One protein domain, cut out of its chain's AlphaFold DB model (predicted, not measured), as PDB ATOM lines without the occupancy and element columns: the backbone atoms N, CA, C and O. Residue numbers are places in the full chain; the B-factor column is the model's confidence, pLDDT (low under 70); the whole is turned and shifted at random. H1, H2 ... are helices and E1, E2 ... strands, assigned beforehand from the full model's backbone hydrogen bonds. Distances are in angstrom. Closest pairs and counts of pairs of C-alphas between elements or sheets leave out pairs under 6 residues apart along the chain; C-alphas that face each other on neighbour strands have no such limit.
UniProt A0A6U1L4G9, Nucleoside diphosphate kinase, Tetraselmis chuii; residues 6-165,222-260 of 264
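This is residues 6 to 165 and 222 to 260 of the 264 residues of the protein "Nucleoside diphosphate kinase" of Tetraselmis chuii (UniProt A0A6U1L4G9). What shape do these atoms make? A twisted sheet of four strands makes the core, with H1 and H2 over one face, H8 over the other and H5 along E1. At one end of the longest axis H10 and H11 pack on H1; at the other sit H3, H4 and their link. What is it built of? The printed part has 199 residues, with eleven named helices and four named strands in the order H1 E1 H2 E2 H3 H4 E3 H5 H6 H7 E4 H8 H9 H10 H11. The sheet runs E2 E3 E1 E4, antiparallel throughout, and the class is mixed, helices and strands. The whole is compact, with a radius of gyration of the C-alphas of 17.1 A and spans of 54 by 37 by 33 A.

How do the first helix and the strands stand? H1, residues 6 to 19, is on the sheet at a height of 10.6 A, over E2, residues 55 to 63, which bends by 50 degrees at residue 58. E2 is the antiparallel neighbour of E3, residues 93 to 100, with N 57 and O 98 2.8 A apart. E1, residues 29 to 34, is the antiparallel neighbour of E3, with N 32 and O 97 2.9 A apart, and of E4, residues 141 to 143, with N 142 and O 33 3.0 A apart. Which helices are on the faces? H2, residues 42 to 51, is on the same face as H1, over E3; E1, H2 and E2 form a split strand-helix-strand unit, two strands running the same way with E3 between them and a right-handed crossover. Three layers are formed, helices on both faces of the sheet: H2 and H5, residues 104 to 112, on one, and H8, residues 147 to 157, on the other. The closest C-alphas of E1 and H5 are those of Thr 30 and Val 105, 5.2 A, and of E1 and H8 those of Thr 30 and Ala 150, 4.9 A. What of the smaller helices? H3, residues 66 to 72, touches H4, residues 82 to 89, closest at Ala 69 and Val 86, with C-alphas 5.4 A apart. H6, residues 117 to 123, touches H7, residues 128 to 132, closest at C-alphas 121 and 130, 4.5 A; H7 only grazes the sheet. H9, residues 159 to 163, touches H8, closest at C-alphas 162 and 155, 5.8 A. How does the printed part close? H10, residues 225 to 238, touches H1 the same way at a shallow tilt of 22 degrees, closest at C-alphas 232 and 15, 5.5 A; H1, H2 and H10 form a bundle, helices side by side. H11, residues 243 to 259, touches H1 opposite ways at a steep tilt of 48 degrees, closest at C-alphas 250 and 10, 7.0 A. In the helices other than H9 every O i to N i+4 pair is within hydrogen-bond range; in H9 it is 0 of 1, with 1 of 2 O i to N i+3 pairs.

Where does the first element begin? C-alpha 6 of H1 is at (-24.179, 48.030, -43.028), and H1 is 19.7 A long from first to last C-alpha. How long are the other long elements? E2 is 24.0 A, E3 23.0 A, H10 20.1 A and H11 24.8 A, ending with C-alpha 259 at (-30.974, 48.129, -31.522).

How large is it, and is it cut? The two C-alphas farthest apart, of Gln 78 and Asp 244, are 54.1 A apart. Residues 166 to 221 are not printed, with 37.7 A between C-alphas 165 and 222. Where is confidence low? The mean pLDDT of the printed part is 85.8, with 33 residues under 70, among them residues 6 to 14 and 222 to 228; of the links printed whole, none is long.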
ATOM      1  N   ALA A   6     -23.854  48.847 -44.194       56.59
ATOM      2  CA  ALA A   6     -24.179  48.030 -43.028       56.59
ATOM      3  C   ALA A   6     -24.033  46.519 -43.289       56.59
ATOM      4  O   ALA A   6     -23.524  45.792 -42.439       56.59
ATOM      5  N   LEU A   7     -24.455  46.022 -44.459       61.50
ATOM      6  CA  LEU A   7     -24.299  44.608 -44.805       61.50
ATOM      7  C   LEU A   7     -22.823  44.239 -44.979       61.50
ATOM      8  O   LEU A   7     -22.414  43.173 -44.524       61.50
ATOM      9  N   LEU A   8     -22.031  45.121 -45.588       62.97
ATOM     10  CA  LEU A   8     -20.601  44.904 -45.786       62.97
ATOM     11  C   LEU A   8     -19.848  44.863 -44.451       62.97
ATOM     12  O   LEU A   8     -19.075  43.937 -44.223       62.97
ATOM     13  N   LEU A   9     -20.145  45.783 -43.530       62.53
ATOM     14  CA  LEU A   9     -19.589  45.770 -42.173       62.53
ATOM     15  C   LEU A   9     -19.940  44.486 -41.414       62.53
ATOM     16  O   LEU A   9     -19.115  43.942 -40.683       62.53
ATOM     17  N   ILE A  10     -21.158  43.975 -41.585       64.94
ATOM     18  CA  ILE A  10     -21.596  42.737 -40.935       64.94
ATOM     19  C   ILE A  10     -20.877  41.519 -41.520       64.94
ATOM     20  O   ILE A  10     -20.410  40.667 -40.764       64.94
ATOM     21  N   LEU A  11     -20.747  41.446 -42.848       67.88
ATOM     22  CA  LEU A  11     -19.974  40.395 -43.508       67.88
ATOM     23  C   LEU A  11     -18.496  40.462 -43.111       67.88
ATOM     24  O   LEU A  11     -17.903  39.428 -42.827       67.88
ATOM     25  N   LEU A  12     -17.932  41.663 -42.993       67.81
ATOM     26  CA  LEU A  12     -16.567  41.864 -42.530       67.81
ATOM     27  C   LEU A  12     -16.374  41.376 -41.090       67.81
ATOM     28  O   LEU A  12     -15.445  40.623 -40.815       67.81
ATOM     29  N   LYS A  13     -17.268  41.743 -40.166       68.38
ATOM     30  CA  LYS A  13     -17.195  41.262 -38.779       68.38
ATOM     31  C   LYS A  13     -17.311  39.740 -38.694       68.38
ATOM     32  O   LYS A  13     -16.619  39.120 -37.887       68.38
ATOM     33  N   LEU A  14     -18.158  39.130 -39.523       68.31
ATOM     34  CA  LEU A  14     -18.267  37.676 -39.596       68.31
ATOM     35  C   LEU A  14     -16.992  37.047 -40.165       68.31
ATOM     36  O   LEU A  14     -16.513  36.062 -39.612       68.31
ATOM     37  N   PHE A  15     -16.442  37.615 -41.236       73.31
ATOM     38  CA  PHE A  15     -15.170  37.190 -41.803       73.31
ATOM     39  C   PHE A  15     -14.067  37.243 -40.746       73.31
ATOM     40  O   PHE A  15     -13.387  36.245 -40.555       73.31
ATOM     41  N   VAL A  16     -13.955  38.333 -39.981       70.19
ATOM     42  CA  VAL A  16     -12.999  38.438 -38.867       70.19
ATOM     43  C   VAL A  16     -13.268  37.364 -37.810       70.19
ATOM     44  O   VAL A  16     -12.341  36.676 -37.402       70.19
ATOM     45  N   ALA A  17     -14.520  37.142 -37.403       70.62
ATOM     46  CA  ALA A  17     -14.858  36.090 -36.440       70.62
ATOM     47  C   ALA A  17     -14.496  34.678 -36.947       70.62
ATOM     48  O   ALA A  17     -14.033  33.835 -36.175       70.62
ATOM     49  N   LEU A  18     -14.670  34.421 -38.245       72.06
ATOM     50  CA  LEU A  18     -14.297  33.169 -38.904       72.06
ATOM     51  C   LEU A  18     -12.801  33.066 -39.185       72.06
ATOM     52  O   LEU A  18     -12.276  31.963 -39.176       72.06
ATOM     53  N   ALA A  19     -12.091  34.170 -39.370       73.62
ATOM     54  CA  ALA A  19     -10.640  34.214 -39.514       73.62
ATOM     55  C   ALA A  19      -9.921  34.219 -38.155       73.62
ATOM     56  O   ALA A  19      -8.718  33.961 -38.094       73.62
ATOM     57  N   ALA A  20     -10.644  34.481 -37.060       74.00
ATOM     58  CA  ALA A  20     -10.078  34.571 -35.723       74.00
ATOM     59  C   ALA A  20      -9.396  33.256 -35.324       74.00
ATOM     60  O   ALA A  20      -9.948  32.178 -35.543       74.00
ATOM     61  N   PRO A  21      -8.201  33.297 -34.730       70.56
ATOM     62  CA  PRO A  21      -7.476  32.079 -34.405       70.56
ATOM     63  C   PRO A  21      -8.187  31.261 -33.317       70.56
ATOM     64  O   PRO A  21      -8.996  31.786 -32.545       70.56
ATOM     65  N   ASP A  22      -7.839  29.975 -33.208       63.94
ATOM     66  CA  ASP A  22      -8.174  29.181 -32.023       63.94
ATOM     67  C   ASP A  22      -7.630  29.903 -30.775       63.94
ATOM     68  O   ASP A  22      -6.458  30.282 -30.712       63.94
ATOM     69  N   LYS A  23      -8.493  30.116 -29.775       60.44
ATOM     70  CA  LYS A  23      -8.163  30.833 -28.531       60.44
ATOM     71  C   LYS A  23      -7.163  30.068 -27.649       60.44
ATOM     72  O   LYS A  23      -6.792  30.549 -26.578       60.44
ATOM     73  N   ARG A  24      -6.730  28.876 -28.070       50.28
ATOM     74  CA  ARG A  24      -5.767  28.024 -27.371       50.28
ATOM     75  C   ARG A  24      -4.325  28.395 -27.749       50.28
ATOM     76  O   ARG A  24      -3.779  27.904 -28.729       50.28
ATOM     77  N   GLY A  25      -3.691  29.226 -26.916       55.47
ATOM     78  CA  GLY A  25      -2.234  29.444 -26.899       55.47
ATOM     79  C   GLY A  25      -1.773  30.894 -27.100       55.47
ATOM     80  O   GLY A  25      -2.449  31.704 -27.732       55.47
ATOM     81  N   LYS A  26      -0.583  31.217 -26.569       70.62
ATOM     82  CA  LYS A  26       0.131  32.496 -26.761       70.62
ATOM     83  C   LYS A  26       0.812  32.519 -28.139       70.62
ATOM     84  O   LYS A  26       2.029  32.400 -28.232       70.62
ATOM     85  N   THR A  27       0.041  32.599 -29.218       80.56
ATOM     86  CA  THR A  27       0.644  32.761 -30.554       80.56
ATOM     87  C   THR A  27       1.078  34.222 -30.740       80.56
ATOM     88  O   THR A  27       0.292  35.106 -30.386       80.56
ATOM     89  N   PRO A  28       2.283  34.497 -31.280       91.31
ATOM     90  CA  PRO A  28       2.756  35.858 -31.534       91.31
ATOM     91  C   PRO A  28       1.791  36.686 -32.386       91.31
ATOM     92  O   PRO A  28       1.074  36.155 -33.241       91.31
ATOM     93  N   ARG A  29       1.793  38.000 -32.150       94.81
ATOM     94  CA  ARG A  29       0.926  38.968 -32.827       94.81
ATOM     95  C   ARG A  29       1.733  40.145 -33.358       94.81
ATOM     96  O   ARG A  29       2.794  40.452 -32.830       94.81
ATOM     97  N   THR A  30       1.199  40.802 -34.377       97.88
ATOM     98  CA  THR A  30       1.729  42.050 -34.936       97.88
ATOM     99  C   THR A  30       0.585  43.018 -35.206       97.88
ATOM    100  O   THR A  30      -0.546  42.582 -35.444       97.88
ATOM    101  N   LEU A  31       0.872  44.320 -35.181       98.25
ATOM    102  CA  LEU A  31      -0.054  45.310 -35.714       98.25
ATOM    103  C   LEU A  31       0.101  45.376 -37.238       98.25
ATOM    104  O   LEU A  31       1.220  45.350 -37.763       98.25
ATOM    105  N   ALA A  32      -1.027  45.500 -37.927       98.44
ATOM    106  CA  ALA A  32      -1.109  45.971 -39.299       98.44
ATOM    107  C   ALA A  32      -2.000  47.218 -39.344       98.44
ATOM    108  O   ALA A  32      -3.080  47.216 -38.751       98.44
ATOM    109  N   LEU A  33      -1.568  48.264 -40.051       98.44
ATOM    110  CA  LEU A  33      -2.460  49.368 -40.419       98.44
ATOM    111  C   LEU A  33      -2.651  49.387 -41.927       98.44
ATOM    112  O   LEU A  33      -1.674  49.276 -42.667       98.44
ATOM    113  N   ILE A  34      -3.893  49.590 -42.348       98.38
ATOM    114  CA  ILE A  34      -4.272  49.961 -43.707       98.38
ATOM    115  C   ILE A  34      -4.454  51.474 -43.695       98.38
ATOM    116  O   ILE A  34      -5.318  51.996 -42.986       98.38
ATOM    117  N   LYS A  35      -3.562  52.161 -44.402       98.44
ATOM    118  CA  LYS A  35      -3.417  53.617 -44.413       98.44
ATOM    119  C   LYS A  35      -4.511  54.290 -45.260       98.44
ATOM    120  O   LYS A  35      -5.196  53.597 -46.014       98.44
ATOM    121  N   PRO A  36      -4.669  55.628 -45.179       98.12
ATOM    122  CA  PRO A  36      -5.758  56.321 -45.870       98.12
ATOM    123  C   PRO A  36      -5.773  56.146 -47.394       98.12
ATOM    124  O   PRO A  36      -6.841  56.128 -47.993       98.12
ATOM    125  N   ASP A  37      -4.609  55.976 -48.025       97.44
ATOM    126  CA  ASP A  37      -4.481  55.729 -49.469       97.44
ATOM    127  C   ASP A  37      -5.023  54.362 -49.909       97.44
ATOM    128  O   ASP A  37      -5.407  54.213 -51.064       97.44
ATOM    129  N   ALA A  38      -5.071  53.391 -48.995       95.88
ATOM    130  CA  ALA A  38      -5.523  52.028 -49.260       95.88
ATOM    131  C   ALA A  38      -6.809  51.649 -48.509       95.88
ATOM    132  O   ALA A  38      -7.212  50.483 -48.502       95.88
ATOM    133  N   TYR A  39      -7.449  52.621 -47.851       91.88
ATOM    134  CA  TYR A  39      -8.615  52.394 -47.001       91.88
ATOM    135  C   TYR A  39      -9.773  51.737 -47.768       91.88
ATOM    136  O   TYR A  39     -10.351  50.756 -47.300       91.88
ATOM    137  N   GLU A  40     -10.049  52.210 -48.985       85.25
ATOM    138  CA  GLU A  40     -11.127  51.670 -49.824       85.25
ATOM    139  C   GLU A  40     -10.851  50.233 -50.296       85.25
ATOM    140  O   GLU A  40     -11.781  49.449 -50.480       85.25
ATOM    141  N   GLN A  41      -9.576  49.843 -50.422       87.88
ATOM    142  CA  GLN A  41      -9.159  48.463 -50.716       87.88
ATOM    143  C   GLN A  41      -9.072  47.595 -49.451       87.88
ATOM    144  O   GLN A  41      -8.699  46.421 -49.527       87.88
ATOM    145  N   GLY A  42      -9.427  48.146 -48.287       86.62
ATOM    146  CA  GLY A  42      -9.318  47.502 -46.985       86.62
ATOM    147  C   GLY A  42      -9.903  46.089 -46.935       86.62
ATOM    148  O   GLY A  42      -9.197  45.174 -46.514       86.62
ATOM    149  N   PRO A  43     -11.141  45.852 -47.411       81.94
ATOM    150  CA  PRO A  43     -11.722  44.515 -47.443       81.94
ATOM    151  C   PRO A  43     -10.866  43.509 -48.227       81.94
ATOM    152  O   PRO A  43     -10.649  42.397 -47.748       81.94
ATOM    153  N   SER A  44     -10.324  43.900 -49.383       82.12
ATOM    154  CA  SER A  44      -9.513  43.018 -50.235       82.12
ATOM    155  C   SER A  44      -8.166  42.720 -49.585       82.12
ATOM    156  O   SER A  44      -7.704  41.584 -49.605       82.12
ATOM    157  N   ILE A  45      -7.582  43.712 -48.910       91.62
ATOM    158  CA  ILE A  45      -6.351  43.550 -48.128       91.62
ATOM    159  C   ILE A  45      -6.567  42.597 -46.942       91.62
ATOM    160  O   ILE A  45      -5.699  41.781 -46.643       91.62
ATOM    161  N   LEU A  46      -7.716  42.666 -46.261       86.94
ATOM    162  CA  LEU A  46      -8.037  41.748 -45.162       86.94
ATOM    163  C   LEU A  46      -8.237  40.308 -45.663       86.94
ATOM    164  O   LEU A  46      -7.841  39.369 -44.971       86.94
ATOM    165  N   VAL A  47      -8.801  40.124 -46.863       83.12
ATOM    166  CA  VAL A  47      -8.847  38.813 -47.533       83.12
ATOM    167  C   VAL A  47      -7.433  38.321 -47.847       83.12
ATOM    168  O   VAL A  47      -7.088  37.214 -47.433       83.12
ATOM    169  N   ASP A  48      -6.587  39.160 -48.455       89.25
ATOM    170  CA  ASP A  48      -5.185  38.829 -48.741       89.25
ATOM    171  C   ASP A  48      -4.428  38.413 -47.464       89.25
ATOM    172  O   ASP A  48      -3.687  37.433 -47.474       89.25
ATOM    173  N   MET A  49      -4.629  39.105 -46.333       93.31
ATOM    174  CA  MET A  49      -4.025  38.730 -45.045       93.31
ATOM    175  C   MET A  49      -4.393  37.297 -44.636       93.31
ATOM    176  O   MET A  49      -3.533  36.542 -44.177       93.31
ATOM    177  N   VAL A  50      -5.652  36.899 -44.809       87.19
ATOM    178  CA  VAL A  50      -6.101  35.549 -44.453       87.19
ATOM    179  C   VAL A  50      -5.593  34.504 -45.437       87.19
ATOM    180  O   VAL A  50      -5.098  33.464 -45.002       87.19
ATOM    181  N   ASP A  51      -5.623  34.787 -46.739       85.62
ATOM    182  CA  ASP A  51      -5.072  33.884 -47.755       85.62
ATOM    183  C   ASP A  51      -3.546  33.709 -47.611       85.62
ATOM    184  O   ASP A  51      -3.014  32.625 -47.857       85.62
ATOM    185  N   LEU A  52      -2.838  34.719 -47.090       92.25
ATOM    186  CA  LEU A  52      -1.426  34.639 -46.689       92.25
ATOM    187  C   LEU A  52      -1.204  33.878 -45.365       92.25
ATOM    188  O   LEU A  52      -0.076  33.797 -44.858       92.25
ATOM    189  N   GLY A  53      -2.256  33.298 -44.786       89.38
ATOM    190  CA  GLY A  53      -2.207  32.436 -43.608       89.38
ATOM    191  C   GLY A  53      -2.093  33.183 -42.281       89.38
ATOM    192  O   GLY A  53      -1.566  32.619 -41.318       89.38
ATOM    193  N   PHE A  54      -2.520  34.447 -42.217       92.00
ATOM    194  CA  PHE A  54      -2.698  35.149 -40.945       92.00
ATOM    195  C   PHE A  54      -4.107  34.916 -40.408       92.00
ATOM    196  O   PHE A  54      -5.089  34.922 -41.143       92.00
ATOM    197  N   SER A  55      -4.219  34.766 -39.094       88.38
ATOM    198  CA  SER A  55      -5.504  34.887 -38.418       88.38
ATOM    199  C   SER A  55      -5.706  36.329 -37.972       88.38
ATOM    200  O   SER A  55      -4.805  36.925 -37.377       88.38
ATOM    201  N   ILE A  56      -6.889  36.882 -38.215       89.25
ATOM    202  CA  ILE A  56      -7.228  38.242 -37.796       89.25
ATOM    203  C   ILE A  56      -7.901  38.166 -36.428       89.25
ATOM    204  O   ILE A  56      -8.992  37.624 -36.294       89.25
ATOM    205  N   VAL A  57      -7.231  38.674 -35.395       88.94
ATOM    206  CA  VAL A  57      -7.747  38.666 -34.017       88.94
ATOM    207  C   VAL A  57      -8.827  39.725 -33.847       88.94
ATOM    208  O   VAL A  57      -9.867  39.453 -33.253       88.94
ATOM    209  N   GLU A  58      -8.564  40.927 -34.351       87.94
ATOM    210  CA  GLU A  58      -9.451  42.078 -34.229       87.94
ATOM    211  C   GLU A  58      -9.145  43.090 -35.334       87.94
ATOM    212  O   GLU A  58      -7.997  43.189 -35.774       87.94
ATOM    213  N   VAL A  59     -10.166  43.827 -35.774       88.62
ATOM    214  CA  VAL A  59     -10.049  44.954 -36.709       88.62
ATOM    215  C   VAL A  59     -10.901  46.097 -36.183       88.62
ATOM    216  O   VAL A  59     -12.025  45.862 -35.736       88.62
ATOM    217  N   THR A  60     -10.394  47.321 -36.269       86.06
ATOM    218  CA  THR A  60     -11.157  48.535 -35.975       86.06
ATOM    219  C   THR A  60     -10.912  49.605 -37.035       86.06
ATOM    220  O   THR A  60      -9.815  49.712 -37.584       86.06
ATOM    221  N   GLU A  61     -11.952  50.381 -37.328       93.06
ATOM    222  CA  GLU A  61     -11.901  51.562 -38.190       93.06
ATOM    223  C   GLU A  61     -11.686  52.800 -37.323       93.06
ATOM    224  O   GLU A  61     -12.343  52.963 -36.293       93.06
ATOM    225  N   LEU A  62     -10.762  53.669 -37.727       91.94
ATOM    226  CA  LEU A  62     -10.401  54.874 -36.983       91.94
ATOM    227  C   LEU A  62     -10.172  56.039 -37.947       91.94
ATOM    228  O   LEU A  62      -9.724  55.838 -39.071       91.94
ATOM    229  N   HIS A  63     -10.388  57.264 -37.477       96.00
ATOM    230  CA  HIS A  63      -9.841  58.475 -38.093       96.00
ATOM    231  C   HIS A  63      -8.911  59.116 -37.067       96.00
ATOM    232  O   HIS A  63      -9.360  59.546 -36.006       96.00
ATOM    233  N   LEU A  64      -7.604  59.130 -37.337       96.25
ATOM    234  CA  LEU A  64      -6.629  59.663 -36.385       96.25
ATOM    235  C   LEU A  64      -6.613  61.191 -36.421       96.25
ATOM    236  O   LEU A  64      -6.510  61.787 -37.488       96.25
ATOM    237  N   SER A  65      -6.633  61.828 -35.250       98.00
ATOM    238  CA  SER A  65      -6.230  63.234 -35.157       98.00
ATOM    239  C   SER A  65      -4.728  63.364 -35.437       98.00
ATOM    240  O   SER A  65      -3.970  62.417 -35.203       98.00
ATOM    241  N   SER A  66      -4.263  64.536 -35.875       97.56
ATOM    242  CA  SER A  66      -2.824  64.776 -36.063       97.56
ATOM    243  C   SER A  66      -2.036  64.583 -34.758       97.56
ATOM    244  O   SER A  66      -0.928  64.055 -34.791       97.56
ATOM    245  N   LEU A  67      -2.630  64.902 -33.601       97.81
ATOM    246  CA  LEU A  67      -2.041  64.625 -32.285       97.81
ATOM    247  C   LEU A  67      -1.847  63.119 -32.059       97.81
ATOM    248  O   LEU A  67      -0.752  62.681 -31.717       97.81
ATOM    249  N   THR A  68      -2.891  62.318 -32.280       97.44
ATOM    250  CA  THR A  68      -2.847  60.857 -32.102       97.44
ATOM    251  C   THR A  68      -1.879  60.199 -33.086       97.44
ATOM    252  O   THR A  68      -1.126  59.307 -32.703       97.44
ATOM    253  N   ALA A  69      -1.861  60.648 -34.344       98.00
ATOM    254  CA  ALA A  69      -0.905  60.174 -35.341       98.00
ATOM    255  C   ALA A  69       0.541  60.534 -34.953       98.00
ATOM    256  O   ALA A  69       1.423  59.683 -35.048       98.00
ATOM    257  N   GLY A  70       0.778  61.751 -34.452       97.88
ATOM    258  CA  GLY A  70       2.083  62.179 -33.941       97.88
ATOM    259  C   GLY A  70       2.564  61.332 -32.765       97.88
ATOM    260  O   GLY A  70       3.700  60.869 -32.782       97.88
ATOM    261  N   GLN A  71       1.683  61.047 -31.800       97.94
ATOM    262  CA  GLN A  71       1.980  60.158 -30.672       97.94
ATOM    263  C   GLN A  71       2.327  58.735 -31.126       97.94
ATOM    264  O   GLN A  71       3.235  58.114 -30.579       97.94
ATOM    265  N   PHE A  72       1.615  58.210 -32.126       97.44
ATOM    266  CA  PHE A  72       1.883  56.872 -32.649       97.44
ATOM    267  C   PHE A  72       3.255  56.779 -33.338       97.44
ATOM    268  O   PHE A  72       3.959  55.788 -33.160       97.44
ATOM    269  N   TYR A  73       3.664  57.815 -34.078       95.88
ATOM    270  CA  TYR A  73       4.951  57.865 -34.785       95.88
ATOM    271  C   TYR A  73       6.047  58.634 -34.029       95.88
ATOM    272  O   TYR A  73       7.016  59.073 -34.645       95.88
ATOM    273  N   GLU A  74       5.928  58.800 -32.710       95.50
ATOM    274  CA  GLU A  74       6.825  59.632 -31.888       95.50
ATOM    275  C   GLU A  74       8.312  59.244 -32.041       95.50
ATOM    276  O   GLU A  74       9.180  60.113 -32.118       95.50
ATOM    277  N   GLU A  75       8.618  57.954 -32.225       92.31
ATOM    278  CA  GLU A  75       9.978  57.447 -32.505       92.31
ATOM    279  C   GLU A  75      10.592  58.023 -33.802       92.31
ATOM    280  O   GLU A  75      11.797  57.917 -34.047       92.31
ATOM    281  N   HIS A  76       9.779  58.638 -34.660       92.75
ATOM    282  CA  HIS A  76      10.193  59.290 -35.896       92.75
ATOM    283  C   HIS A  76      10.171  60.819 -35.818       92.75
ATOM    284  O   HIS A  76      10.468  61.441 -36.833       92.75
ATOM    285  N   ARG A  77       9.901  61.441 -34.659       94.31
ATOM    286  CA  ARG A  77       9.768  62.909 -34.522       94.31
ATOM    287  C   ARG A  77      10.942  63.699 -35.114       94.31
ATOM    288  O   ARG A  77      10.746  64.758 -35.692       94.31
ATOM    289  N   GLN A  78      12.167  63.187 -34.996       95.75
ATOM    290  CA  GLN A  78      13.375  63.857 -35.507       95.75
ATOM    291  C   GLN A  78      13.656  63.583 -36.996       95.75
ATOM    292  O   GLN A  78      14.681  64.007 -37.532       95.75
ATOM    293  N   ARG A  79      12.798  62.822 -37.683       94.31
ATOM    294  CA  ARG A  79      12.979  62.472 -39.094       94.31
ATOM    295  C   ARG A  79      12.377  63.567 -39.980       94.31
ATOM    296  O   ARG A  79      11.270  64.019 -39.708       94.31
ATOM    297  N   PRO A  80      13.015  63.911 -41.114       94.31
ATOM    298  CA  PRO A  80      12.539  64.985 -41.994       94.31
ATOM    299  C   PRO A  80      11.173  64.711 -42.650       94.31
ATOM    300  O   PRO A  80      10.585  65.617 -43.219       94.31
ATOM    301  N   PHE A  81      10.677  63.470 -42.596       92.56
ATOM    302  CA  PHE A  81       9.381  63.066 -43.149       92.56
ATOM    303  C   PHE A  81       8.259  62.985 -42.097       92.56
ATOM    304  O   PHE A  81       7.159  62.549 -42.427       92.56
ATOM    305  N   PHE A  82       8.528  63.320 -40.829       96.31
ATOM    306  CA  PHE A  82       7.572  63.127 -39.732       96.31
ATOM    307  C   PHE A  82       6.274  63.910 -39.936       96.31
ATOM    308  O   PHE A  82       5.198  63.318 -39.885       96.31
ATOM    309  N   ASP A  83       6.369  65.204 -40.240       96.81
ATOM    310  CA  ASP A  83       5.191  66.061 -40.395       96.81
ATOM    311  C   ASP A  83       4.316  65.618 -41.574       96.81
ATOM    312  O   ASP A  83       3.096  65.523 -41.444       96.81
ATOM    313  N   GLU A  84       4.938  65.251 -42.701       96.75
ATOM    314  CA  GLU A  84       4.232  64.702 -43.865       96.75
ATOM    315  C   GLU A  84       3.518  63.389 -43.511       96.75
ATOM    316  O   GLU A  84       2.360  63.185 -43.878       96.75
ATOM    317  N   LEU A  85       4.180  62.508 -42.754       96.19
ATOM    318  CA  LEU A  85       3.602  61.245 -42.304       96.19
ATOM    319  C   LEU A  85       2.400  61.472 -41.377       96.19
ATOM    320  O   LEU A  85       1.374  60.814 -41.547       96.19
ATOM    321  N   VAL A  86       2.503  62.397 -40.422       98.06
ATOM    322  CA  VAL A  86       1.415  62.736 -39.493       98.06
ATOM    323  C   VAL A  86       0.239  63.364 -40.235       98.06
ATOM    324  O   VAL A  86      -0.908  62.960 -40.020       98.06
ATOM    325  N   GLN A  87       0.506  64.309 -41.138       98.12
ATOM    326  CA  GLN A  87      -0.524  64.941 -41.958       98.12
ATOM    327  C   GLN A  87      -1.248  63.902 -42.817       98.12
ATOM    328  O   GLN A  87      -2.475  63.872 -42.846       98.12
ATOM    329  N   PHE A  88      -0.502  63.009 -43.466       98.25
ATOM    330  CA  PHE A  88      -1.079  61.945 -44.275       98.25
ATOM    331  C   PHE A  88      -1.918  60.974 -43.436       98.25
ATOM    332  O   PHE A  88      -3.059  60.688 -43.772       98.25
ATOM    333  N   MET A  89      -1.397  60.497 -42.308       98.25
ATOM    334  CA  MET A  89      -2.100  59.517 -41.470       98.25
ATOM    335  C   MET A  89      -3.346  60.084 -40.778       98.25
ATOM    336  O   MET A  89      -4.197  59.308 -40.347       98.25
ATOM    337  N   SER A  90      -3.469  61.412 -40.690       98.00
ATOM    338  CA  SER A  90      -4.660  62.109 -40.182       98.00
ATOM    339  C   SER A  90      -5.605  62.616 -41.283       98.00
ATOM    340  O   SER A  90      -6.679  63.140 -40.981       98.00
ATOM    341  N   SER A  91      -5.265  62.424 -42.566       98.00
ATOM    342  CA  SER A  91      -6.055  62.942 -43.691       98.00
ATOM    343  C   SER A  91      -7.314  62.131 -44.003       98.00
ATOM    344  O   SER A  91      -8.109  62.542 -44.844       98.00
ATOM    345  N   GLY A  92      -7.495  60.966 -43.381       95.00
ATOM    346  CA  GLY A  92      -8.622  60.085 -43.658       95.00
ATOM    347  C   GLY A  92      -8.693  58.891 -42.718       95.00
ATOM    348  O   GLY A  92      -7.921  58.768 -41.764       95.00
ATOM    349  N   LYS A  93      -9.646  58.005 -43.008       95.50
ATOM    350  CA  LYS A  93      -9.863  56.783 -42.237       95.50
ATOM    351  C   LYS A  93      -8.738  55.776 -42.454       95.50
ATOM    352  O   LYS A  93      -8.134  55.710 -43.521       95.50
ATOM    353  N   ILE A  94      -8.505  54.960 -41.437       97.00
ATOM    354  CA  ILE A  94      -7.598  53.817 -41.459       97.00
ATOM    355  C   ILE A  94      -8.310  52.582 -40.918       97.00
ATOM    356  O   ILE A  94      -9.281  52.690 -40.164       97.00
ATOM    357  N   LEU A  95      -7.775  51.406 -41.237       95.31
ATOM    358  CA  LEU A  95      -8.103  50.177 -40.516       95.31
ATOM    359  C   LEU A  95      -6.885  49.735 -39.712       95.31
ATOM    360  O   LEU A  95      -5.803  49.555 -40.271       95.31
ATOM    361  N   ALA A  96      -7.061  49.530 -38.412       97.00
ATOM    362  CA  ALA A  96      -6.081  48.858 -37.573       97.00
ATOM    363  C   ALA A  96      -6.497  47.398 -37.405       97.00
ATOM    364  O   ALA A  96      -7.653  47.119 -37.093       97.00
ATOM    365  N   ALA A  97      -5.568  46.468 -37.599       95.25
ATOM    366  CA  ALA A  97      -5.805  45.038 -37.464       95.25
ATOM    367  C   ALA A  97      -4.723  44.378 -36.608       95.25
ATOM    368  O   ALA A  97      -3.530  44.655 -36.750       95.25
ATOM    369  N   VAL A  98      -5.139  43.460 -35.738       95.75
ATOM    370  CA  VAL A  98      -4.230  42.601 -34.975       95.75
ATOM    371  C   VAL A  98      -4.126  41.262 -35.683       95.75
ATOM    372  O   VAL A  98      -5.079  40.481 -35.702       95.75
ATOM    373  N   LEU A  99      -2.954  40.988 -36.247       95.00
ATOM    374  CA  LEU A  99      -2.680  39.742 -36.953       95.00
ATOM    375  C   LEU A  99      -1.983  38.753 -36.028       95.00
ATOM    376  O   LEU A  99      -1.130  39.128 -35.224       95.00
ATOM    377  N   GLN A 100      -2.322  37.477 -36.169       92.81
ATOM    378  CA  GLN A 100      -1.731  36.380 -35.417       92.81
ATOM    379  C   GLN A 100      -1.213  35.309 -36.376       92.81
ATOM    380  O   GLN A 100      -1.939  34.829 -37.245       92.81
ATOM    381  N   LYS A 101       0.053  34.926 -36.197       91.81
ATOM    382  CA  LYS A 101       0.733  33.865 -36.951       91.81
ATOM    383  C   LYS A 101       1.974  33.421 -36.176       91.81
ATOM    384  O   LYS A 101       2.485  34.157 -35.331       91.81
ATOM    385  N   ARG A 102       2.494  32.226 -36.461       90.38
ATOM    386  CA  ARG A 102       3.864  31.896 -36.045       90.38
ATOM    387  C   ARG A 102       4.810  32.901 -36.708       90.38
ATOM    388  O   ARG A 102       4.715  33.089 -37.914       90.38
ATOM    389  N   ASP A 103       5.686  33.523 -35.921       92.31
ATOM    390  CA  ASP A 103       6.611  34.560 -36.401       92.31
ATOM    391  C   ASP A 103       5.882  35.744 -37.080       92.31
ATOM    392  O   ASP A 103       6.181  36.134 -38.210       92.31
ATOM    393  N   ALA A 104       4.843  36.262 -36.409       95.06
ATOM    394  CA  ALA A 104       3.888  37.219 -36.975       95.06
ATOM    395  C   ALA A 104       4.542  38.491 -37.529       95.06
ATOM    396  O   ALA A 104       4.207  38.896 -38.640       95.06
ATOM    397  N   VAL A 105       5.473  39.094 -36.782       97.25
ATOM    398  CA  VAL A 105       6.145  40.343 -37.172       97.25
ATOM    399  C   VAL A 105       6.952  40.140 -38.454       97.25
ATOM    400  O   VAL A 105       6.700  40.817 -39.448       97.25
ATOM    401  N   ASN A 106       7.869  39.167 -38.478       97.75
ATOM    402  CA  ASN A 106       8.706  38.925 -39.656       97.75
ATOM    403  C   ASN A 106       7.878  38.459 -40.853       97.75
ATOM    404  O   ASN A 106       8.082  38.942 -41.966       97.75
ATOM    405  N   SER A 107       6.900  37.577 -40.626       97.81
ATOM    406  CA  SER A 107       5.985  37.133 -41.678       97.81
ATOM    407  C   SER A 107       5.241  38.313 -42.297       97.81
ATOM    408  O   SER A 107       5.137  38.385 -43.518       97.81
ATOM    409  N   TRP A 108       4.725  39.236 -41.474       98.44
ATOM    410  CA  TRP A 108       3.985  40.399 -41.960       98.44
ATOM    411  C   TRP A 108       4.895  41.350 -42.732       98.44
ATOM    412  O   TRP A 108       4.581  41.719 -43.860       98.44
ATOM    413  N   ARG A 109       6.074  41.663 -42.186       98.38
ATOM    414  CA  ARG A 109       7.079  42.492 -42.869       98.38
ATOM    415  C   ARG A 109       7.496  41.919 -44.222       98.38
ATOM    416  O   ARG A 109       7.664  42.677 -45.174       98.38
ATOM    417  N   ASN A 110       7.635  40.597 -44.314       98.25
ATOM    418  CA  ASN A 110       7.993  39.928 -45.557       98.25
ATOM    419  C   ASN A 110       6.900  40.076 -46.627       98.25
ATOM    420  O   ASN A 110       7.211  40.406 -47.766       98.25
ATOM    421  N   VAL A 111       5.625  39.876 -46.272       98.31
ATOM    422  CA  VAL A 111       4.527  39.942 -47.258       98.31
ATOM    423  C   VAL A 111       4.139  41.371 -47.646       98.31
ATOM    424  O   VAL A 111       3.702  41.590 -48.776       98.31
ATOM    425  N   ILE A 112       4.315  42.362 -46.761       98.31
ATOM    426  CA  ILE A 112       4.079  43.765 -47.140       98.31
ATOM    427  C   ILE A 112       5.180  44.303 -48.053       98.31
ATOM    428  O   ILE A 112       4.887  45.127 -48.910       98.31
ATOM    429  N   GLY A 113       6.417  43.820 -47.924       98.25
ATOM    430  CA  GLY A 113       7.516  44.185 -48.815       98.25
ATOM    431  C   GLY A 113       8.192  45.532 -48.506       98.25
ATOM    432  O   GLY A 113       7.939  46.152 -47.463       98.25
ATOM    433  N   PRO A 114       9.096  45.986 -49.399       98.19
ATOM    434  CA  PRO A 114       9.880  47.211 -49.229       98.19
ATOM    435  C   PRO A 114       9.027  48.450 -48.930       98.19
ATOM    436  O   PRO A 114       7.925  48.592 -49.445       98.19
ATOM    437  N   THR A 115       9.538  49.369 -48.102       96.81
ATOM    438  CA  THR A 115       8.799  50.577 -47.679       96.81
ATOM    439  C   THR A 115       8.431  51.504 -48.836       96.81
ATOM    440  O   THR A 115       7.391  52.151 -48.770       96.81
ATOM    441  N   ASP A 116       9.269  51.586 -49.870       97.81
ATOM    442  CA  ASP A 116       8.956  52.331 -51.089       97.81
ATOM    443  C   ASP A 116       8.237  51.419 -52.083       97.81
ATOM    444  O   ASP A 116       8.796  50.416 -52.532       97.81
ATOM    445  N   SER A 117       7.006  51.782 -52.435       98.12
ATOM    446  CA  SER A 117       6.153  50.990 -53.323       98.12
ATOM    447  C   SER A 117       6.717  50.865 -54.743       98.12
ATOM    448  O   SER A 117       6.474  49.859 -55.406       98.12
ATOM    449  N   ASN A 118       7.513  51.836 -55.211       97.94
ATOM    450  CA  ASN A 118       8.203  51.728 -56.501       97.94
ATOM    451  C   ASN A 118       9.270  50.631 -56.451       97.94
ATOM    452  O   ASN A 118       9.290  49.747 -57.303       97.94
ATOM    453  N   VAL A 119      10.082  50.626 -55.392       98.25
ATOM    454  CA  VAL A 119      11.093  49.583 -55.164       98.25
ATOM    455  C   VAL A 119      10.428  48.222 -54.964       98.25
ATOM    456  O   VAL A 119      10.923  47.214 -55.469       98.25
ATOM    457  N   ALA A 120       9.296  48.173 -54.259       98.19
ATOM    458  CA  ALA A 120       8.522  46.949 -54.089       98.19
ATOM    459  C   ALA A 120       8.061  46.386 -55.443       98.19
ATOM    460  O   ALA A 120       8.279  45.207 -55.700       98.19
ATOM    461  N   ARG A 121       7.514  47.219 -56.342       98.38
ATOM    462  CA  ARG A 121       7.121  46.789 -57.698       98.38
ATOM    463  C   ARG A 121       8.282  46.229 -58.517       98.38
ATOM    464  O   ARG A 121       8.078  45.292 -59.280       98.38
ATOM    465  N   GLU A 122       9.480  46.782 -58.365       98.00
ATOM    466  CA  GLU A 122      10.661  46.335 -59.112       98.00
ATOM    467  C   GLU A 122      11.285  45.054 -58.543       98.00
ATOM    468  O   GLU A 122      11.723  44.186 -59.297       98.00
ATOM    469  N   THR A 123      11.350  44.935 -57.215       98.25
ATOM    470  CA  THR A 123      12.162  43.906 -56.537       98.25
ATOM    471  C   THR A 123      11.348  42.777 -55.913       98.25
ATOM    472  O   THR A 123      11.875  41.684 -55.711       98.25
ATOM    473  N   ALA A 124      10.075  43.025 -55.603       97.56
ATOM    474  CA  ALA A 124       9.175  42.088 -54.939       97.56
ATOM    475  C   ALA A 124       7.709  42.332 -55.380       97.56
ATOM    476  O   ALA A 124       6.874  42.717 -54.554       97.56
ATOM    477  N   PRO A 125       7.384  42.141 -56.678       97.44
ATOM    478  CA  PRO A 125       6.106  42.549 -57.278       97.44
ATOM    479  C   PRO A 125       4.872  41.874 -56.663       97.44
ATOM    480  O   PRO A 125       3.783  42.438 -56.719       97.44
ATOM    481  N   ASP A 126       5.042  40.713 -56.028       96.75
ATOM    482  CA  ASP A 126       3.959  39.971 -55.367       96.75
ATOM    483  C   ASP A 126       3.641  40.485 -53.946       96.75
ATOM    484  O   ASP A 126       2.775  39.940 -53.261       96.75
ATOM    485  N   THR A 127       4.348  41.513 -53.462       98.56
ATOM    486  CA  THR A 127       4.131  42.081 -52.120       98.56
ATOM    487  C   THR A 127       2.971  43.069 -52.083       98.56
ATOM    488  O   THR A 127       2.641  43.739 -53.063       98.56
ATOM    489  N   LEU A 128       2.360  43.224 -50.908       98.38
ATOM    490  CA  LEU A 128       1.163  44.055 -50.778       98.38
ATOM    491  C   LEU A 128       1.432  45.550 -51.026       98.38
ATOM    492  O   LEU A 128       0.569  46.235 -51.567       98.38
ATOM    493  N   ARG A 129       2.629  46.069 -50.710       98.62
ATOM    494  CA  ARG A 129       2.998  47.453 -51.063       98.62
ATOM    495  C   ARG A 129       3.205  47.640 -52.562       98.62
ATOM    496  O   ARG A 129       2.893  48.710 -53.072       98.62
ATOM    497  N   ALA A 130       3.674  46.618 -53.277       98.44
ATOM    498  CA  ALA A 130       3.745  46.666 -54.736       98.44
ATOM    499  C   ALA A 130       2.343  46.728 -55.365       98.44
ATOM    500  O   ALA A 130       2.133  47.480 -56.319       98.44
ATOM    501  N   LYS A 131       1.397  45.969 -54.792       98.00
ATOM    502  CA  LYS A 131       0.002  45.859 -55.243       98.00
ATOM    503  C   LYS A 131      -0.850  47.094 -54.926       98.00
ATOM    504  O   LYS A 131      -1.595  47.537 -55.791       98.00
ATOM    505  N   TYR A 132      -0.752  47.633 -53.709       97.69
ATOM    506  CA  TYR A 132      -1.663  48.676 -53.205       97.69
ATOM    507  C   TYR A 132      -1.008  50.042 -52.982       97.69
ATOM    508  O   TYR A 132      -1.704  51.050 -52.906       97.69
ATOM    509  N   GLY A 133       0.316  50.093 -52.838       97.50
ATOM    510  CA  GLY A 133       1.033  51.323 -52.525       97.50
ATOM    511  C   GLY A 133       1.375  52.146 -53.767       97.50
ATOM    512  O   GLY A 133       1.605  51.623 -54.857       97.50
ATOM    513  N   THR A 134       1.473  53.459 -53.598       95.94
ATOM    514  CA  THR A 134       1.824  54.398 -54.673       95.94
ATOM    515  C   THR A 134       3.284  54.829 -54.587       95.94
ATOM    516  O   THR A 134       4.024  54.689 -55.562       95.94
ATOM    517  N   ASP A 135       3.715  55.299 -53.416       95.44
ATOM    518  CA  ASP A 135       5.042  55.872 -53.177       95.44
ATOM    519  C   ASP A 135       5.614  55.408 -51.819       95.44
ATOM    520  O   ASP A 135       5.253  54.334 -51.327       95.44
ATOM    521  N   LYS A 136       6.562  56.155 -51.242       95.25
ATOM    522  CA  LYS A 136       7.201  55.852 -49.953       95.25
ATOM    523  C   LYS A 136       6.343  56.220 -48.735       95.25
ATOM    524  O   LYS A 136       6.386  55.504 -47.734       95.25
ATOM    525  N   THR A 137       5.586  57.313 -48.804       94.12
ATOM    526  CA  THR A 137       4.687  57.789 -47.739       94.12
ATOM    527  C   THR A 137       3.335  57.076 -47.851       94.12
ATOM    528  O   THR A 137       2.877  56.434 -46.895       94.12
ATOM    529  N   ARG A 138       2.753  57.113 -49.057       97.31
ATOM    530  CA  ARG A 138       1.530  56.424 -49.494       97.31
ATOM    531  C   ARG A 138       1.870  55.021 -49.969       97.31
ATOM    532  O   ARG A 138       1.856  54.713 -51.160       97.31
ATOM    533  N   ASN A 139       2.295  54.197 -49.023       98.00
ATOM    534  CA  ASN A 139       2.669  52.813 -49.271       98.00
ATOM    535  C   ASN A 139       1.610  51.822 -48.789       98.00
ATOM    536  O   ASN A 139       1.966  50.685 -48.508       98.00
ATOM    537  N   ALA A 140       0.347  52.237 -48.657       98.31
ATOM    538  CA  ALA A 140      -0.803  51.437 -48.228       98.31
ATOM    539  C   ALA A 140      -0.762  50.844 -46.806       98.31
ATOM    540  O   ALA A 140      -1.792  50.790 -46.137       98.31
ATOM    541  N   LEU A 141       0.388  50.364 -46.325       98.56
ATOM    542  CA  LEU A 141       0.469  49.450 -45.189       98.56
ATOM    543  C   LEU A 141       1.577  49.812 -44.202       98.56
ATOM    544  O   LEU A 141       2.732  50.064 -44.570       98.56
ATOM    545  N   HIS A 142       1.234  49.743 -42.918       98.38
ATOM    546  CA  HIS A 142       2.172  49.723 -41.792       98.38
ATOM    547  C   HIS A 142       2.274  48.314 -41.205       98.38
ATOM    548  O   HIS A 142       1.300  47.556 -41.182       98.38
ATOM    549  N   GLY A 143       3.450  47.983 -40.685       97.25
ATOM    550  CA  GLY A 143       3.678  46.779 -39.905       97.25
ATOM    551  C   GLY A 143       4.752  47.036 -38.863       97.25
ATOM    552  O   GLY A 143       5.768  47.663 -39.179       97.25
ATOM    553  N   SER A 144       4.523  46.529 -37.654       97.38
ATOM    554  CA  SER A 144       5.478  46.581 -36.547       97.38
ATOM    555  C   SER A 144       6.863  46.068 -36.975       97.38
ATOM    556  O   SER A 144       6.981  45.196 -37.844       97.38
ATOM    557  N   ASP A 145       7.932  46.629 -36.412       94.88
ATOM    558  CA  ASP A 145       9.313  46.302 -36.794       94.88
ATOM    559  C   ASP A 145       9.959  45.218 -35.925       94.88
ATOM    560  O   ASP A 145      10.921  44.574 -36.344       94.88
ATOM    561  N   SER A 146       9.390  44.987 -34.747       96.25
ATOM    562  CA  SER A 146       9.884  44.079 -33.723       96.25
ATOM    563  C   SER A 146       8.723  43.591 -32.856       96.25
ATOM    564  O   SER A 146       7.642  44.179 -32.841       96.25
ATOM    565  N   GLU A 147       8.933  42.520 -32.088       94.25
ATOM    566  CA  GLU A 147       7.929  42.062 -31.115       94.25
ATOM    567  C   GLU A 147       7.634  43.133 -30.054       94.25
ATOM    568  O   GLU A 147       6.488  43.324 -29.652       94.25
ATOM    569  N   GLY A 148       8.667  43.875 -29.640       94.94
ATOM    570  CA  GLY A 148       8.525  44.989 -28.709       94.94
ATOM    571  C   GLY A 148       7.651  46.108 -29.275       94.94
ATOM    572  O   GLY A 148       6.753  46.576 -28.573       94.94
ATOM    573  N   SER A 149       7.871  46.513 -30.533       95.75
ATOM    574  CA  SER A 149       7.019  47.521 -31.176       95.75
ATOM    575  C   SER A 149       5.597  46.991 -31.359       95.75
ATOM    576  O   SER A 149       4.654  47.678 -30.986       95.75
ATOM    577  N   ALA A 150       5.423  45.730 -31.766       96.50
ATOM    578  CA  ALA A 150       4.107  45.107 -31.897       96.50
ATOM    579  C   ALA A 150       3.296  45.155 -30.594       96.50
ATOM    580  O   ALA A 150       2.119  45.502 -30.622       96.50
ATOM    581  N   ILE A 151       3.906  44.860 -29.441       94.44
ATOM    582  CA  ILE A 151       3.228  44.944 -28.137       94.44
ATOM    583  C   ILE A 151       2.800  46.387 -27.829       94.44
ATOM    584  O   ILE A 151       1.659  46.610 -27.409       94.44
ATOM    585  N   ARG A 152       3.694  47.363 -28.037       95.81
ATOM    586  CA  ARG A 152       3.400  48.787 -27.800       95.81
ATOM    587  C   ARG A 152       2.277  49.277 -28.713       95.81
ATOM    588  O   ARG A 152       1.297  49.835 -28.227       95.81
ATOM    589  N   GLU A 153       2.401  49.007 -30.006       97.31
ATOM    590  CA  GLU A 153       1.505  49.444 -31.075       97.31
ATOM    591  C   GLU A 153       0.116  48.788 -30.985       97.31
ATOM    592  O   GLU A 153      -0.896  49.486 -31.029       97.31
ATOM    593  N   ILE A 154       0.031  47.464 -30.780       96.44
ATOM    594  CA  ILE A 154      -1.252  46.784 -30.511       96.44
ATOM    595  C   ILE A 154      -1.886  47.392 -29.269       96.44
ATOM    596  O   ILE A 154      -3.079  47.665 -29.239       96.44
ATOM    597  N   GLY A 155      -1.079  47.628 -28.242       95.38
ATOM    598  CA  GLY A 155      -1.530  48.224 -27.009       95.38
ATOM    599  C   GLY A 155      -2.031  49.667 -27.123       95.38
ATOM    600  O   GLY A 155      -2.815  50.089 -26.274       95.38
ATOM    601  N   PHE A 156      -1.569  50.409 -28.127       95.62
ATOM    602  CA  PHE A 156      -2.011  51.768 -28.428       95.62
ATOM    603  C   PHE A 156      -3.432  51.767 -29.007       95.62
ATOM    604  O   PHE A 156      -4.276  52.532 -28.552       95.62
ATOM    605  N   PHE A 157      -3.727  50.864 -29.952       95.00
ATOM    606  CA  PHE A 157      -5.040  50.789 -30.613       95.00
ATOM    607  C   PHE A 157      -6.051  49.853 -29.932       95.00
ATOM    608  O   PHE A 157      -7.255  50.063 -30.040       95.00
ATOM    609  N   PHE A 158      -5.575  48.825 -29.227       93.44
ATOM    610  CA  PHE A 158      -6.379  47.761 -28.621       93.44
ATOM    611  C   PHE A 158      -5.969  47.537 -27.155       93.44
ATOM    612  O   PHE A 158      -5.430  46.480 -26.799       93.44
ATOM    613  N   PRO A 159      -6.193  48.519 -26.264       91.38
ATOM    614  CA  PRO A 159      -5.730  48.454 -24.877       91.38
ATOM    615  C   PRO A 159      -6.300  47.253 -24.104       91.38
ATOM    616  O   PRO A 159      -5.614  46.697 -23.246       91.38
ATOM    617  N   HIS A 160      -7.502  46.774 -24.443       86.38
ATOM    618  CA  HIS A 160      -8.109  45.576 -23.844       86.38
ATOM    619  C   HIS A 160      -7.390  44.271 -24.208       86.38
ATOM    620  O   HIS A 160      -7.569  43.261 -23.528       86.38
ATOM    621  N   LEU A 161      -6.558  44.267 -25.253       84.94
ATOM    622  CA  LEU A 161      -5.731  43.115 -25.604       84.94
ATOM    623  C   LEU A 161      -4.424  43.059 -24.801       84.94
ATOM    624  O   LEU A 161      -3.797  41.997 -24.775       84.94
ATOM    625  N   LYS A 162      -4.045  44.133 -24.082       71.00
ATOM    626  CA  LYS A 162      -2.889  44.121 -23.164       71.00
ATOM    627  C   LYS A 162      -3.086  43.169 -21.972       71.00
ATOM    628  O   LYS A 162      -2.105  42.711 -21.397       71.00
ATOM    629  N   THR A 163      -4.325  42.837 -21.598       44.59
ATOM    630  CA  THR A 163      -4.651  42.270 -20.271       44.59
ATOM    631  C   THR A 163      -4.976  40.770 -20.240       44.59
ATOM    632  O   THR A 163      -5.453  40.264 -19.227       44.59
ATOM    633  N   LYS A 164      -4.677  40.000 -21.296       42.31
ATOM    634  CA  LYS A 164      -4.804  38.522 -21.272       42.31
ATOM    635  C   LYS A 164      -3.501  37.775 -21.542       42.31
ATOM    636  O   LYS A 164      -3.511  36.647 -22.037       42.31
ATOM    637  N   THR A 165      -2.379  38.355 -21.141       38.84
ATOM    638  CA  THR A 165      -1.132  37.603 -20.987       38.84
ATOM    639  C   THR A 165      -1.078  37.072 -19.560       38.84
ATOM    640  O   THR A 165      -0.594  37.733 -18.651       38.84
ATOM    641  N   GLU A 222     -14.472  47.187 -55.346       48.00
ATOM    642  CA  GLU A 222     -13.680  45.969 -55.593       48.00
ATOM    643  C   GLU A 222     -13.596  44.904 -54.490       48.00
ATOM    644  O   GLU A 222     -12.617  44.172 -54.401       48.00
ATOM    645  N   LEU A 223     -14.689  44.711 -53.749       53.50
ATOM    646  CA  LEU A 223     -15.131  43.362 -53.380       53.50
ATOM    647  C   LEU A 223     -16.644  43.282 -53.544       53.50
ATOM    648  O   LEU A 223     -17.418  44.018 -52.927       53.50
ATOM    649  N   THR A 224     -17.086  42.389 -54.413       60.59
ATOM    650  CA  THR A 224     -18.496  42.062 -54.535       60.59
ATOM    651  C   THR A 224     -18.947  41.335 -53.271       60.59
ATOM    652  O   THR A 224     -18.202  40.576 -52.652       60.59
ATOM    653  N   GLN A 225     -20.215  41.518 -52.891       62.12
ATOM    654  CA  GLN A 225     -20.839  40.736 -51.818       62.12
ATOM    655  C   GLN A 225     -20.591  39.225 -52.002       62.12
ATOM    656  O   GLN A 225     -20.477  38.489 -51.026       62.12
ATOM    657  N   GLN A 226     -20.485  38.789 -53.258       65.44
ATOM    658  CA  GLN A 226     -20.223  37.419 -53.657       65.44
ATOM    659  C   GLN A 226     -18.830  36.934 -53.231       65.44
ATOM    660  O   GLN A 226     -18.742  35.899 -52.582       65.44
ATOM    661  N   GLU A 227     -17.765  37.689 -53.499       68.44
ATOM    662  CA  GLU A 227     -16.391  37.314 -53.115       68.44
ATOM    663  C   GLU A 227     -16.226  37.232 -51.589       68.44
ATOM    664  O   GLU A 227     -15.590  36.315 -51.063       68.44
ATOM    665  N   VAL A 228     -16.871  38.140 -50.849       66.94
ATOM    666  CA  VAL A 228     -16.877  38.095 -49.378       66.94
ATOM    667  C   VAL A 228     -17.628  36.858 -48.873       66.94
ATOM    668  O   VAL A 228     -17.146  36.167 -47.974       66.94
ATOM    669  N   ILE A 229     -18.786  36.538 -49.461       70.25
ATOM    670  CA  ILE A 229     -19.554  35.328 -49.128       70.25
ATOM    671  C   ILE A 229     -18.755  34.062 -49.449       70.25
ATOM    672  O   ILE A 229     -18.745  33.130 -48.644       70.25
ATOM    673  N   GLU A 230     -18.084  34.010 -50.596       76.12
ATOM    674  CA  GLU A 230     -17.254  32.876 -51.005       76.12
ATOM    675  C   GLU A 230     -16.097  32.664 -50.030       76.12
ATOM    676  O   GLU A 230     -15.880  31.540 -49.571       76.12
ATOM    677  N   THR A 231     -15.441  33.748 -49.612       71.56
ATOM    678  CA  THR A 231     -14.356  33.709 -48.626       71.56
ATOM    679  C   THR A 231     -14.853  33.240 -47.255       71.56
ATOM    680  O   THR A 231     -14.284  32.325 -46.658       71.56
ATOM    681  N   ILE A 232     -15.966  33.798 -46.771       75.00
ATOM    682  CA  ILE A 232     -16.640  33.367 -45.536       75.00
ATOM    683  C   ILE A 232     -16.987  31.874 -45.595       75.00
ATOM    684  O   ILE A 232     -16.756  31.135 -44.639       75.00
ATOM    685  N   THR A 233     -17.522  31.418 -46.728       77.19
ATOM    686  CA  THR A 233     -17.933  30.023 -46.929       77.19
ATOM    687  C   THR A 233     -16.728  29.083 -46.944       77.19
ATOM    688  O   THR A 233     -16.789  28.005 -46.351       77.19
ATOM    689  N   LYS A 234     -15.628  29.486 -47.591       80.88
ATOM    690  CA  LYS A 234     -14.350  28.760 -47.585       80.88
ATOM    691  C   LYS A 234     -13.827  28.603 -46.154       80.88
ATOM    692  O   LYS A 234     -13.604  27.474 -45.723       80.88
ATOM    693  N   LEU A 235     -13.740  29.697 -45.391       74.06
ATOM    694  CA  LEU A 235     -13.256  29.676 -44.005       74.06
ATOM    695  C   LEU A 235     -14.134  28.839 -43.073       74.06
ATOM    696  O   LEU A 235     -13.617  28.085 -42.247       74.06
ATOM    697  N   ALA A 236     -15.459  28.936 -43.211       77.94
ATOM    698  CA  ALA A 236     -16.387  28.120 -42.434       77.94
ATOM    699  C   ALA A 236     -16.132  26.621 -42.662       77.94
ATOM    700  O   ALA A 236     -16.029  25.860 -41.701       77.94
ATOM    701  N   ARG A 237     -15.930  26.203 -43.922       81.69
ATOM    702  CA  ARG A 237     -15.606  24.808 -44.270       81.69
ATOM    703  C   ARG A 237     -14.267  24.356 -43.693       81.69
ATOM    704  O   ARG A 237     -14.206  23.267 -43.131       81.69
ATOM    705  N   GLU A 238     -13.221  25.174 -43.800       81.44
ATOM    706  CA  GLU A 238     -11.888  24.861 -43.256       81.44
ATOM    707  C   GLU A 238     -11.910  24.679 -41.733       81.44
ATOM    708  O   GLU A 238     -11.193  23.838 -41.191       81.44
ATOM    709  N   LYS A 239     -12.783  25.418 -41.041       76.38
ATOM    710  CA  LYS A 239     -12.995  25.298 -39.594       76.38
ATOM    711  C   LYS A 239     -14.008  24.232 -39.178       76.38
ATOM    712  O   LYS A 239     -14.204  24.031 -37.981       76.38
ATOM    713  N   GLY A 240     -14.652  23.560 -40.130       80.25
ATOM    714  CA  GLY A 240     -15.726  22.606 -39.852       80.25
ATOM    715  C   GLY A 240     -16.995  23.247 -39.273       80.25
ATOM    716  O   GLY A 240     -17.778  22.553 -38.628       80.25
ATOM    717  N   GLU A 241     -17.211  24.550 -39.477       79.88
ATOM    718  CA  GLU A 241     -18.452  25.235 -39.100       79.88
ATOM    719  C   GLU A 241     -19.522  25.093 -40.198       79.88
ATOM    720  O   GLU A 241     -19.240  25.209 -41.393       79.88
ATOM    721  N   SER A 242     -20.779  24.873 -39.793       81.25
ATOM    722  CA  SER A 242     -21.918  24.848 -40.718       81.25
ATOM    723  C   SER A 242     -22.253  26.253 -41.222       81.25
ATOM    724  O   SER A 242     -22.304  27.207 -40.442       81.25
ATOM    725  N   ILE A 243     -22.577  26.372 -42.513       73.19
ATOM    726  CA  ILE A 243     -23.061  27.625 -43.117       73.19
ATOM    727  C   ILE A 243     -24.318  28.129 -42.389       73.19
ATOM    728  O   ILE A 243     -24.474  29.335 -42.211       73.19
ATOM    729  N   ASP A 244     -25.179  27.236 -41.896       75.06
ATOM    730  CA  ASP A 244     -26.389  27.628 -41.162       75.06
ATOM    731  C   ASP A 244     -26.064  28.330 -39.836       75.06
ATOM    732  O   ASP A 244     -26.720  29.305 -39.467       75.06
ATOM    733  N   ASP A 245     -25.011  27.896 -39.136       77.38
ATOM    734  CA  ASP A 245     -24.547  28.547 -37.907       77.38
ATOM    735  C   ASP A 245     -23.926  29.915 -38.186       77.38
ATOM    736  O   ASP A 245     -24.115  30.866 -37.421       77.38
ATOM    737  N   VAL A 246     -23.222  30.031 -39.311       71.19
ATOM    738  CA  VAL A 246     -22.664  31.291 -39.807       71.19
ATOM    739  C   VAL A 246     -23.789  32.280 -40.142       71.19
ATOM    740  O   VAL A 246     -23.768  33.428 -39.692       71.19
ATOM    741  N   VAL A 247     -24.827  31.827 -40.853       67.19
ATOM    742  CA  VAL A 247     -26.028  32.617 -41.176       67.19
ATOM    743  C   VAL A 247     -26.812  32.999 -39.919       67.19
ATOM    744  O   VAL A 247     -27.319  34.120 -39.815       67.19
ATOM    745  N   ARG A 248     -26.887  32.113 -38.926       76.69
ATOM    746  CA  ARG A 248     -27.522  32.407 -37.638       76.69
ATOM    747  C   ARG A 248     -26.816  33.551 -36.907       76.69
ATOM    748  O   ARG A 248     -27.489  34.512 -36.538       76.69
ATOM    749  N   ARG A 249     -25.481  33.516 -36.797       72.31
ATOM    750  CA  ARG A 249     -24.688  34.617 -36.209       72.31
ATOM    751  C   ARG A 249     -24.862  35.926 -36.978       72.31
ATOM    752  O   ARG A 249     -25.019  36.974 -36.361       72.31
ATOM    753  N   LEU A 250     -24.910  35.878 -38.314       64.88
ATOM    754  CA  LEU A 250     -25.191  37.065 -39.137       64.88
ATOM    755  C   LEU A 250     -26.521  37.723 -38.767       64.88
ATOM    756  O   LEU A 250     -26.611  38.948 -38.664       64.88
ATOM    757  N   ASN A 251     -27.559  36.914 -38.569       67.12
ATOM    758  CA  ASN A 251     -28.879  37.410 -38.202       67.12
ATOM    759  C   ASN A 251     -28.920  37.953 -36.767       67.12
ATOM    760  O   ASN A 251     -29.649  38.910 -36.514       67.12
ATOM    761  N   GLU A 252     -28.141  37.388 -35.846       75.19
ATOM    762  CA  GLU A 252     -27.979  37.905 -34.480       75.19
ATOM    763  C   GLU A 252     -27.276  39.274 -34.492       75.19
ATOM    764  O   GLU A 252     -27.818  40.249 -33.974       75.19
ATOM    765  N   MET A 253     -26.154  39.401 -35.206       64.38
ATOM    766  CA  MET A 253     -25.404  40.660 -35.316       64.38
ATOM    767  C   MET A 253     -26.203  41.780 -35.996       64.38
ATOM    768  O   MET A 253     -26.140  42.930 -35.565       64.38
ATOM    769  N   LYS A 254     -26.999  41.453 -37.028       60.69
ATOM    770  CA  LYS A 254     -27.936  42.404 -37.657       60.69
ATOM    771  C   LYS A 254     -28.934  42.974 -36.650       60.69
ATOM    772  O   LYS A 254     -29.209  44.172 -36.686       60.69
ATOM    773  N   ARG A 255     -29.466  42.134 -35.755       70.50
ATOM    774  CA  ARG A 255     -30.416  42.572 -34.719       70.50
ATOM    775  C   ARG A 255     -29.743  43.484 -33.700       70.50
ATOM    776  O   ARG A 255     -30.325  44.509 -33.352       70.50
ATOM    777  N   ASP A 256     -28.526  43.165 -33.274       65.81
ATOM    778  CA  ASP A 256     -27.813  43.972 -32.277       65.81
ATOM    779  C   ASP A 256     -27.417  45.349 -32.826       65.81
ATOM    780  O   ASP A 256     -27.635  46.360 -32.161       65.81
ATOM    781  N   SER A 257     -26.956  45.427 -34.079       52.47
ATOM    782  CA  SER A 257     -26.701  46.720 -34.731       52.47
ATOM    783  C   SER A 257     -27.974  47.545 -34.953       52.47
ATOM    784  O   SER A 257     -27.916  48.767 -34.866       52.47
ATOM    785  N   SER A 258     -29.131  46.913 -35.180       55.44
ATOM    786  CA  SER A 258     -30.406  47.640 -35.318       55.44
ATOM    787  C   SER A 258     -30.948  48.210 -34.001       55.44
ATOM    788  O   SER A 258     -31.695  49.182 -34.027       55.44
ATOM    789  N   ARG A 259     -30.557  47.646 -32.850       55.91
ATOM    790  CA  ARG A 259     -30.974  48.129 -31.522       55.91
ATOM    791  C   ARG A 259     -30.178  49.344 -31.042       55.91
ATOM    792  O   ARG A 259     -30.721  50.152 -30.304       55.91
ATOM    793  N   GLY A 260     -28.931  49.504 -31.487       44.88
ATOM    794  CA  GLY A 260     -28.079  50.638 -31.105       44.88
ATOM    795  C   GLY A 260     -28.448  51.981 -31.750       44.88
ATOM    796  O   GLY A 260     -27.924  53.005 -31.337       44.88
TER     797      GLY A 260